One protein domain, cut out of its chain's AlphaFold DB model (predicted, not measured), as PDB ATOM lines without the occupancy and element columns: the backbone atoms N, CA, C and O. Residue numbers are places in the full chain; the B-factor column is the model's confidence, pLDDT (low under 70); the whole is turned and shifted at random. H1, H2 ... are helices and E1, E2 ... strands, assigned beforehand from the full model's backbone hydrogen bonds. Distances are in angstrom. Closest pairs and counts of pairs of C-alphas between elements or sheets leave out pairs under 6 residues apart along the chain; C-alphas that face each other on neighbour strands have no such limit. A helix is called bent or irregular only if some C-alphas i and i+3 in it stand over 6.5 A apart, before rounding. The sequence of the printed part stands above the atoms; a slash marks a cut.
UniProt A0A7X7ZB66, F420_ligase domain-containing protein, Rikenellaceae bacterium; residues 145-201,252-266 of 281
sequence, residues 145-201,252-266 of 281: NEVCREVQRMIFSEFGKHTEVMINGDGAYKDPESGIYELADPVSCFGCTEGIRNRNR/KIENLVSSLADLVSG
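What this domain is: This is residues 145 to 201 and 252 to 266 of the 281 residues of the protein "F420_ligase domain-containing protein" of Rikenellaceae bacterium (UniProt A0A7X7ZB66). A small two-stranded hairpin, E1 and E2, forms the middle of the domain, with helix H2 packed across the strands by its residues 253 to 262, and helix H1 meeting the hairpin by its residues 145 to 152 and reaching away from it with its later residues. The long loop of the hairpin, residues 169 to 188, extends away from H1, and its residues 175 to 180 stick out free; H1 and this loop make the long axis. The printed part has 72 residues, with H1, E1, E2 and H2 in that order along the chain, and the sheet E1 - E2 is antiparallel. The class is mostly helix, though under half of the residues, 35, are in named elements. The whole is only just loose, close to compact, with a radius of gyration of the C-alphas of 13.6 A, and it is only just elongated, spanning 45 by 22 by 20 A.

Where its parts are: H1 is residues 145 to 159, 21.0 A from first to last C-alpha, and begins with C-alpha 145 at (186.494, 157.062, 194.142). E1 is residues 166 to 168, with C-alpha 166 at (189.107, 163.778, 191.102). E2 is residues 189 to 192. H2 is residues 253 to 265, 18.0 A long, and ends with C-alpha 265 at (192.370, 169.787, 179.003).

How they stand to each other: E1 and E2 form a hairpin and are antiparallel, with 174 degrees between their directions. C-alphas 166 and 192 face each other at 4.0 A. N 167 and O 191 are within hydrogen-bond range at 2.8 A, and so are N 190 and O 167 at 3.0 A. The closest C-alphas of H1 and E2 are those of Asn 145 and Gly 191, 4.5 A apart. Those of H1 and E1 are Cys 148 and Met 166, 5.8 A apart. The closest C-alphas of E1 and H2 are those of Asn 168 and Ser 258, 5.0 A apart. Those of E2 and H2 are Cys 189 and Ser 258, 6.0 A apart. H1 and H2 are apart. In H1 and H2 every O i to N i+4 pair is within hydrogen-bond range, and neither helix is bent.

The domain as a whole: The two C-alphas farthest apart are those of Ser 157 and Glu 177, 44.8 A. Residues 202 to 251 are not printed, and C-alphas 201 and 252 are 6.1 A apart across this cut, which lies in the link from E2 to H2. The link from H1 to E1 is short, with 6 residues, and the link from E1 to E2 is long, with 20. The mean pLDDT of the printed part is 91.1, and no printed residue is under 70.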
ATOM      1  N   ASN A 145     186.201 156.525 192.816       95.75
ATOM      2  CA  ASN A 145     186.494 157.062 194.142       95.75
ATOM      3  C   ASN A 145     187.669 156.356 194.845       95.75
ATOM      4  O   ASN A 145     188.392 156.992 195.613       95.75
ATOM      5  N   GLU A 146     187.859 155.055 194.619       96.38
ATOM      6  CA  GLU A 146     188.990 154.292 195.167       96.38
ATOM      7  C   GLU A 146     190.295 154.711 194.503       96.38
ATOM      8  O   GLU A 146     191.248 155.053 195.207       96.38
ATOM      9  N   VAL A 147     190.282 154.824 193.173       96.25
ATOM     10  CA  VAL A 147     191.409 155.333 192.383       96.25
ATOM     11  C   VAL A 147     191.814 156.735 192.849       96.25
ATOM     12  O   VAL A 147     192.991 156.996 193.086       96.25
ATOM     13  N   CYS A 148     190.850 157.633 193.087       97.50
ATOM     14  CA  CYS A 148     191.144 158.975 193.605       97.50
ATOM     15  C   CYS A 148     191.867 158.935 194.965       97.50
ATOM     16  O   CYS A 148     192.826 159.677 195.183       97.50
ATOM     17  N   ARG A 149     191.442 158.051 195.882       97.69
ATOM     18  CA  ARG A 149     192.099 157.873 197.191       97.69
ATOM     19  C   ARG A 149     193.492 157.261 197.064       97.69
ATOM     20  O   ARG A 149     194.376 157.580 197.857       97.69
ATOM     21  N   GLU A 150     193.707 156.373 196.102       97.81
ATOM     22  CA  GLU A 150     195.029 155.819 195.795       97.81
ATOM     23  C   GLU A 150     195.990 156.891 195.302       97.81
ATOM     24  O   GLU A 150     197.051 157.073 195.900       97.81
ATOM     25  N   VAL A 151     195.580 157.674 194.306       97.19
ATOM     26  CA  VAL A 151     196.379 158.786 193.777       97.19
ATOM     27  C   VAL A 151     196.669 159.824 194.867       97.19
ATOM     28  O   VAL A 151     197.809 160.264 195.010       97.19
ATOM     29  N   GLN A 152     195.686 160.160 195.711       97.38
ATOM     30  CA  GLN A 152     195.889 161.046 196.864       97.38
ATOM     31  C   GLN A 152     196.973 160.508 197.819       97.38
ATOM     32  O   GLN A 152     197.846 161.264 198.252       97.38
ATOM     33  N   ARG A 153     196.953 159.203 198.133       98.12
ATOM     34  CA  ARG A 153     197.981 158.561 198.976       98.12
ATOM     35  C   ARG A 153     199.357 158.571 198.318       98.12
ATOM     36  O   ARG A 153     200.346 158.789 199.020       98.12
ATOM     37  N   MET A 154     199.430 158.352 197.005       98.00
ATOM     38  CA  MET A 154     200.683 158.414 196.246       98.00
ATOM     39  C   MET A 154     201.296 159.815 196.318       98.00
ATOM     40  O   MET A 154     202.461 159.951 196.684       98.00
ATOM     41  N   ILE A 155     200.495 160.860 196.074       97.44
ATOM     42  CA  ILE A 155     200.938 162.260 196.161       97.44
ATOM     43  C   ILE A 155     201.438 162.591 197.572       97.44
ATOM     44  O   ILE A 155     202.494 163.208 197.729       97.44
ATOM     45  N   PHE A 156     200.712 162.165 198.609       97.88
ATOM     46  CA  PHE A 156     201.139 162.396 199.986       97.88
ATOM     47  C   PHE A 156     202.446 161.668 200.322       97.88
ATOM     48  O   PHE A 156     203.315 162.254 200.959       97.88
ATOM     49  N   SER A 157     202.602 160.418 199.882       98.31
ATOM     50  CA  SER A 157     203.795 159.614 200.177       98.31
ATOM     51  C   SER A 157     205.048 160.169 199.500       98.31
ATOM     52  O   SER A 157     206.107 160.205 200.119       98.31
ATOM     53  N   GLU A 158     204.914 160.637 198.258       98.25
ATOM     54  CA  GLU A 158     206.034 161.161 197.471       98.25
ATOM     55  C   GLU A 158     206.394 162.604 197.862       98.25
ATOM     56  O   GLU A 158     207.565 162.960 197.970       98.25
ATOM     57  N   PHE A 159     205.388 163.453 198.105       97.25
ATOM     58  CA  PHE A 159     205.593 164.902 198.235       97.25
ATOM     59  C   PHE A 159     205.252 165.476 199.615       97.25
ATOM     60  O   PHE A 159     205.460 166.671 199.854       97.25
ATOM     61  N   GLY A 160     204.677 164.681 200.521       97.38
ATOM     62  CA  GLY A 160     204.193 165.153 201.823       97.38
ATOM     63  C   GLY A 160     203.081 166.203 201.711       97.38
ATOM     64  O   GLY A 160     202.940 167.054 202.591       97.38
ATOM     65  N   LYS A 161     202.333 166.215 200.599       95.12
ATOM     66  CA  LYS A 161     201.259 167.184 200.338       95.12
ATOM     67  C   LYS A 161     199.894 166.528 200.472       95.12
ATOM     68  O   LYS A 161     199.628 165.507 199.850       95.12
ATOM     69  N   HIS A 162     199.021 167.154 201.255       93.56
ATOM     70  CA  HIS A 162     197.602 166.823 201.266       93.56
ATOM     71  C   HIS A 162     196.922 167.523 200.090       93.56
ATOM     72  O   HIS A 162     196.929 168.751 200.008       93.56
ATOM     73  N   THR A 163     196.362 166.737 199.176       95.44
ATOM     74  CA  THR A 163     195.641 167.215 197.992       95.44
ATOM     75  C   THR A 163     194.317 166.488 197.877       95.44
ATOM     76  O   THR A 163     194.227 165.325 198.254       95.44
ATOM     77  N   GLU A 164     193.306 167.127 197.307       96.12
ATOM     78  CA  GLU A 164     192.107 166.424 196.849       96.12
ATOM     79  C   GLU A 164     192.303 165.979 195.394       96.12
ATOM     80  O   GLU A 164     192.997 166.648 194.628       96.12
ATOM     81  N   VAL A 165     191.723 164.837 195.028       96.94
ATOM     82  CA  VAL A 165     191.858 164.228 193.699       96.94
ATOM     83  C   VAL A 165     190.471 163.946 193.140       96.94
ATOM     84  O   VAL A 165     189.576 163.524 193.874       96.94
ATOM     85  N   MET A 166     190.303 164.162 191.840       96.00
ATOM     86  CA  MET A 166     189.107 163.778 191.102       96.00
ATOM     87  C   MET A 166     189.453 163.179 189.743       96.00
ATOM     88  O   MET A 166     190.496 163.488 189.173       96.00
ATOM     89  N   ILE A 167     188.541 162.358 189.239       95.50
ATOM     90  CA  ILE A 167     188.453 161.933 187.848       95.50
ATOM     91  C   ILE A 167     187.273 162.704 187.257       95.50
ATOM     92  O   ILE A 167     186.119 162.461 187.635       95.50
ATOM     93  N   ASN A 168     187.564 163.681 186.402       92.31
ATOM     94  CA  ASN A 168     186.545 164.404 185.650       92.31
ATOM     95  C   ASN A 168     186.073 163.572 184.447       92.31
ATOM     96  O   ASN A 168     186.823 162.747 183.929       92.31
ATOM     97  N   GLY A 169     184.816 163.771 184.068       89.94
ATOM     98  CA  GLY A 169     184.347 163.558 182.701       89.94
ATOM     99  C   GLY A 169     184.296 164.906 181.986       89.94
ATOM    100  O   GLY A 169     185.011 165.838 182.385       89.94
ATOM    101  N   ASP A 170     183.403 165.017 181.011       86.19
ATOM    102  CA  ASP A 170     183.186 166.258 180.264       86.19
ATOM    103  C   ASP A 170     182.660 167.421 181.128       86.19
ATOM    104  O   ASP A 170     181.967 167.255 182.145       86.19
ATOM    105  N   GLY A 171     182.975 168.643 180.710       82.19
ATOM    106  CA  GLY A 171     182.584 169.865 181.387       82.19
ATOM    107  C   GLY A 171     181.113 170.223 181.190       82.19
ATOM    108  O   GLY A 171     180.549 170.174 180.110       82.19
ATOM    109  N   ALA A 172     180.458 170.721 182.237       85.94
ATOM    110  CA  ALA A 172     179.112 171.286 182.120       85.94
ATOM    111  C   ALA A 172     179.150 172.722 181.546       85.94
ATOM    112  O   ALA A 172     178.633 173.662 182.165       85.94
ATOM    113  N   TYR A 173     179.799 172.908 180.392       88.25
ATOM    114  CA  TYR A 173     179.927 174.183 179.690       88.25
ATOM    115  C   TYR A 173     179.024 174.222 178.457       88.25
ATOM    116  O   TYR A 173     178.920 173.260 177.707       88.25
ATOM    117  N   LYS A 174     178.345 175.357 178.268       89.56
ATOM    118  CA  LYS A 174     177.587 175.634 177.054       89.56
ATOM    119  C   LYS A 174     178.225 176.814 176.349       89.56
ATOM    120  O   LYS A 174     178.184 177.923 176.891       89.56
ATOM    121  N   ASP A 175     178.772 176.560 175.173       86.75
ATOM    122  CA  ASP A 175     179.403 177.583 174.358       86.75
ATOM    123  C   ASP A 175     178.351 178.621 173.920       86.75
ATOM    124  O   ASP A 175     177.306 178.245 173.372       86.75
ATOM    125  N   PRO A 176     178.528 179.919 174.226       87.69
ATOM    126  CA  PRO A 176     177.519 180.923 173.918       87.69
ATOM    127  C   PRO A 176     177.449 181.269 172.426       87.69
ATOM    128  O   PRO A 176     176.403 181.756 171.989       87.69
ATOM    129  N   GLU A 177     178.510 181.022 171.656       87.25
ATOM    130  CA  GLU A 177     178.569 181.283 170.217       87.25
ATOM    131  C   GLU A 177     177.907 180.168 169.392       87.25
ATOM    132  O   GLU A 177     176.978 180.445 168.628       87.25
ATOM    133  N   SER A 178     178.341 178.916 169.556       81.88
ATOM    134  CA  SER A 178     177.782 177.758 168.839       81.88
ATOM    135  C   SER A 178     176.479 177.247 169.463       81.88
ATOM    136  O   SER A 178     175.613 176.708 168.771       81.88
ATOM    137  N   GLY A 179     176.296 177.441 170.774       85.12
ATOM    138  CA  GLY A 179     175.176 176.886 171.530       85.12
ATOM    139  C   GLY A 179     175.328 175.403 171.873       85.12
ATOM    140  O   GLY A 179     174.368 174.833 172.407       85.12
ATOM    141  N   ILE A 180     176.487 174.803 171.590       84.62
ATOM    142  CA  ILE A 180     176.816 173.407 171.897       84.62
ATOM    143  C   ILE A 180     177.003 173.257 173.405       84.62
ATOM    144  O   ILE A 180     177.642 174.084 174.058       84.62
ATOM    145  N   TYR A 181     176.381 172.227 173.974       88.88
ATOM    146  CA  TYR A 181     176.568 171.856 175.368       88.88
ATOM    147  C   TYR A 181     177.570 170.710 175.464       88.88
ATOM    148  O   TYR A 181     177.245 169.580 175.116       88.88
ATOM    149  N   GLU A 182     178.769 171.006 175.954       83.75
ATOM    150  CA  GLU A 182     179.928 170.107 175.977       83.75
ATOM    151  C   GLU A 182     179.868 169.084 177.120       83.75
ATOM    152  O   GLU A 182     180.873 168.789 177.741       83.75
ATOM    153  N   LEU A 183     178.686 168.548 177.429       89.00
ATOM    154  CA  LEU A 183     178.508 167.494 178.428       89.00
ATOM    155  C   LEU A 183     178.015 166.229 177.725       89.00
ATOM    156  O   LEU A 183     176.819 165.933 177.769       89.00
ATOM    157  N   ALA A 184     178.903 165.498 177.047       88.31
ATOM    158  CA  ALA A 184     178.532 164.238 176.402       88.31
ATOM    159  C   ALA A 184     178.554 163.073 177.402       88.31
ATOM    160  O   ALA A 184     177.700 162.190 177.333       88.31
ATOM    161  N   ASP A 185     179.474 163.095 178.367       92.19
ATOM    162  CA  ASP A 185     179.505 162.153 179.482       92.19
ATOM    163  C   ASP A 185     178.271 162.241 180.399       92.19
ATOM    164  O   ASP A 185     177.678 163.307 180.578       92.19
ATOM    165  N   PRO A 186     177.894 161.137 181.079       92.06
ATOM    166  CA  PRO A 186     176.718 161.100 181.953       92.06
ATOM    167  C   PRO A 186     176.863 161.978 183.204       92.06
ATOM    168  O   PRO A 186     175.868 162.292 183.863       92.06
ATOM    169  N   VAL A 187     178.099 162.323 183.576       92.88
ATOM    170  CA  VAL A 187     178.453 163.150 184.731       92.88
ATOM    171  C   VAL A 187     179.725 163.934 184.429       92.88
ATOM    172  O   VAL A 187     180.618 163.436 183.760       92.88
ATOM    173  N   SER A 188     179.859 165.120 185.021       92.69
ATOM    174  CA  SER A 188     181.111 165.887 184.938       92.69
ATOM    175  C   SER A 188     182.205 165.355 185.868       92.69
ATOM    176  O   SER A 188     183.385 165.619 185.674       92.69
ATOM    177  N   CYS A 189     181.858 164.566 186.886       94.12
ATOM    178  CA  CYS A 189     182.826 163.952 187.791       94.12
ATOM    179  C   CYS A 189     182.456 162.492 188.047       94.12
ATOM    180  O   CYS A 189     181.440 162.213 188.683       94.12
ATOM    181  N   PHE A 190     183.302 161.569 187.581       95.19
ATOM    182  CA  PHE A 190     183.130 160.137 187.823       95.19
ATOM    183  C   PHE A 190     183.469 159.767 189.268       95.19
ATOM    184  O   PHE A 190     182.783 158.958 189.886       95.19
ATOM    185  N   GLY A 191     184.508 160.374 189.844       95.56
ATOM    186  CA  GLY A 191     184.848 160.160 191.247       95.56
ATOM    187  C   GLY A 191     185.761 161.230 191.812       95.56
ATOM    188  O   GLY A 191     186.468 161.920 191.084       95.56
ATOM    189  N   CYS A 192     185.734 161.375 193.132       96.56
ATOM    190  CA  CYS A 192     186.551 162.339 193.856       96.56
ATOM    191  C   CYS A 192     186.787 161.920 195.311       96.56
ATOM    192  O   CYS A 192     186.096 161.052 195.857       96.56
ATOM    193  N   THR A 193     187.770 162.545 195.952       96.38
ATOM    194  CA  THR A 193     188.050 162.419 197.387       96.38
ATOM    195  C   THR A 193     187.058 163.219 198.252       96.38
ATOM    196  O   THR A 193     186.351 164.113 197.781       96.38
ATOM    197  N   GLU A 194     186.973 162.887 199.545       91.25
ATOM    198  CA  GLU A 194     185.947 163.410 200.473       91.25
ATOM    199  C   GLU A 194     186.022 164.927 200.725       91.25
ATOM    200  O   GLU A 194     185.038 165.541 201.144       91.25
ATOM    201  N   GLY A 195     187.171 165.566 200.482       88.50
ATOM    202  CA  GLY A 195     187.280 167.019 200.580       88.50
ATOM    203  C   GLY A 195     186.512 167.748 199.478       88.50
ATOM    204  O   GLY A 195     186.141 168.901 199.673       88.50
ATOM    205  N   ILE A 196     186.211 167.077 198.365       90.69
ATOM    206  CA  ILE A 196     185.393 167.602 197.263       90.69
ATOM    207  C   ILE A 196     183.958 167.070 197.345       90.69
ATOM    208  O   ILE A 196     183.008 167.811 197.065       90.69
ATOM    209  N   ARG A 197     183.796 165.801 197.740       87.75
ATOM    210  CA  ARG A 197     182.531 165.089 197.575       87.75
ATOM    211  C   ARG A 197     181.364 165.753 198.306       87.75
ATOM    212  O   ARG A 197     181.461 166.073 199.490       87.75
ATOM    213  N   ASN A 198     180.230 165.909 197.620       80.38
ATOM    214  CA  ASN A 198     178.980 166.465 198.158       80.38
ATOM    215  C   ASN A 198     179.123 167.853 198.812       80.38
ATOM    216  O   ASN A 198     178.261 168.265 199.595       80.38
ATOM    217  N   ARG A 199     180.184 168.600 198.488       82.00
ATOM    218  CA  ARG A 199     180.372 169.966 198.978       82.00
ATOM    219  C   ARG A 199     179.841 170.973 197.977       82.00
ATOM    220  O   ARG A 199     180.090 170.881 196.775       82.00
ATOM    221  N   ASN A 200     179.142 171.978 198.487       81.62
ATOM    222  CA  ASN A 200     178.711 173.113 197.691       81.62
ATOM    223  C   ASN A 200     179.683 174.270 197.871       81.62
ATOM    224  O   ASN A 200     180.080 174.602 198.988       81.62
ATOM    225  N   ARG A 201     180.007 174.936 196.767       74.75
ATOM    226  CA  ARG A 201     180.629 176.246 196.812       74.75
ATOM    227  C   ARG A 201     179.574 177.234 197.292       74.75
ATOM    228  O   ARG A 201     178.646 177.578 196.561       74.75
ATOM    229  N   LYS A 252     177.741 172.495 193.218       86.75
ATOM    230  CA  LYS A 252     178.621 171.410 193.656       86.75
ATOM    231  C   LYS A 252     180.057 171.724 193.243       86.75
ATOM    232  O   LYS A 252     180.299 172.081 192.089       86.75
ATOM    233  N   ILE A 253     180.993 171.612 194.183       88.19
ATOM    234  CA  ILE A 253     182.424 171.804 193.917       88.19
ATOM    235  C   ILE A 253     182.885 170.796 192.863       88.19
ATOM    236  O   ILE A 253     183.596 171.190 191.948       88.19
ATOM    237  N   GLU A 254     182.397 169.555 192.936       90.94
ATOM    238  CA  GLU A 254     182.593 168.502 191.929       90.94
ATOM    239  C   GLU A 254     182.382 169.027 190.504       90.94
ATOM    240  O   GLU A 254     183.323 169.051 189.717       90.94
ATOM    241  N   ASN A 255     181.179 169.526 190.200       90.19
ATOM    242  CA  ASN A 255     180.815 170.001 188.862       90.19
ATOM    243  C   ASN A 255     181.634 171.229 188.439       90.19
ATOM    244  O   ASN A 255     181.952 171.395 187.268       90.19
ATOM    245  N   LEU A 256     181.961 172.118 189.381       89.94
ATOM    246  CA  LEU A 256     182.736 173.320 189.077       89.94
ATOM    247  C   LEU A 256     184.194 173.008 188.744       89.94
ATOM    248  O   LEU A 256     184.726 173.564 187.788       89.94
ATOM    249  N   VAL A 257     184.843 172.179 189.562       91.50
ATOM    250  CA  VAL A 257     186.265 171.851 189.404       91.50
ATOM    251  C   VAL A 257     186.462 170.956 188.189       91.50
ATOM    252  O   VAL A 257     187.384 171.210 187.425       91.50
ATOM    253  N   SER A 258     185.576 169.980 187.975       92.12
ATOM    254  CA  SER A 258     185.613 169.134 186.778       92.12
ATOM    255  C   SER A 258     185.428 169.937 185.500       92.12
ATOM    256  O   SER A 258     186.263 169.830 184.618       92.12
ATOM    257  N   SER A 259     184.421 170.814 185.432       91.62
ATOM    258  CA  SER A 259     184.218 171.651 184.240       91.62
ATOM    259  C   SER A 259     185.388 172.604 183.996       91.62
ATOM    260  O   SER A 259     185.745 172.867 182.858       91.62
ATOM    261  N   LEU A 260     186.008 173.132 185.059       90.50
ATOM    262  CA  LEU A 260     187.215 173.948 184.913       90.50
ATOM    263  C   LEU A 260     188.401 173.120 184.404       90.50
ATOM    264  O   LEU A 260     189.181 173.630 183.610       90.50
ATOM    265  N   ALA A 261     188.561 171.890 184.893       91.12
ATOM    266  CA  ALA A 261     189.611 170.989 184.436       91.12
ATOM    267  C   ALA A 261     189.408 170.618 182.964       91.12
ATOM    268  O   ALA A 261     190.354 170.728 182.194       91.12
ATOM    269  N   ASP A 262     188.176 170.288 182.582       89.88
ATOM    270  CA  ASP A 262     187.811 169.922 181.218       89.88
ATOM    271  C   ASP A 262     188.063 171.059 180.217       89.88
ATOM    272  O   ASP A 262     188.755 170.867 179.224       89.88
ATOM    273  N   LEU A 263     187.666 172.294 180.551       87.94
ATOM    274  CA  LEU A 263     187.973 173.481 179.737       87.94
ATOM    275  C   LEU A 263     189.480 173.737 179.555       87.94
ATOM    276  O   LEU A 263     189.880 174.446 178.633       87.94
ATOM    277  N   VAL A 264     190.324 173.222 180.456       88.44
ATOM    278  CA  VAL A 264     191.788 173.337 180.358       88.44
ATOM    279  C   VAL A 264     192.384 172.177 179.570       88.44
ATOM    280  O   VAL A 264     193.316 172.406 178.798       88.44
ATOM    281  N   SER A 265     191.896 170.947 179.762       85.38
ATOM    282  CA  SER A 265     192.370 169.787 179.003       85.38
ATOM    283  C   SER A 265     191.902 169.821 177.550       85.38
ATOM    284  O   SER A 265     192.674 169.450 176.666       85.38
ATOM    285  N   GLY A 266     190.687 170.321 177.317       73.44
ATOM    286  CA  GLY A 266     189.998 170.330 176.035       73.44
ATOM    287  C   GLY A 266     189.627 168.929 175.542       73.44
ATOM    288  O   GLY A 266     190.122 167.915 176.032       73.44
TER     289      GLY A 266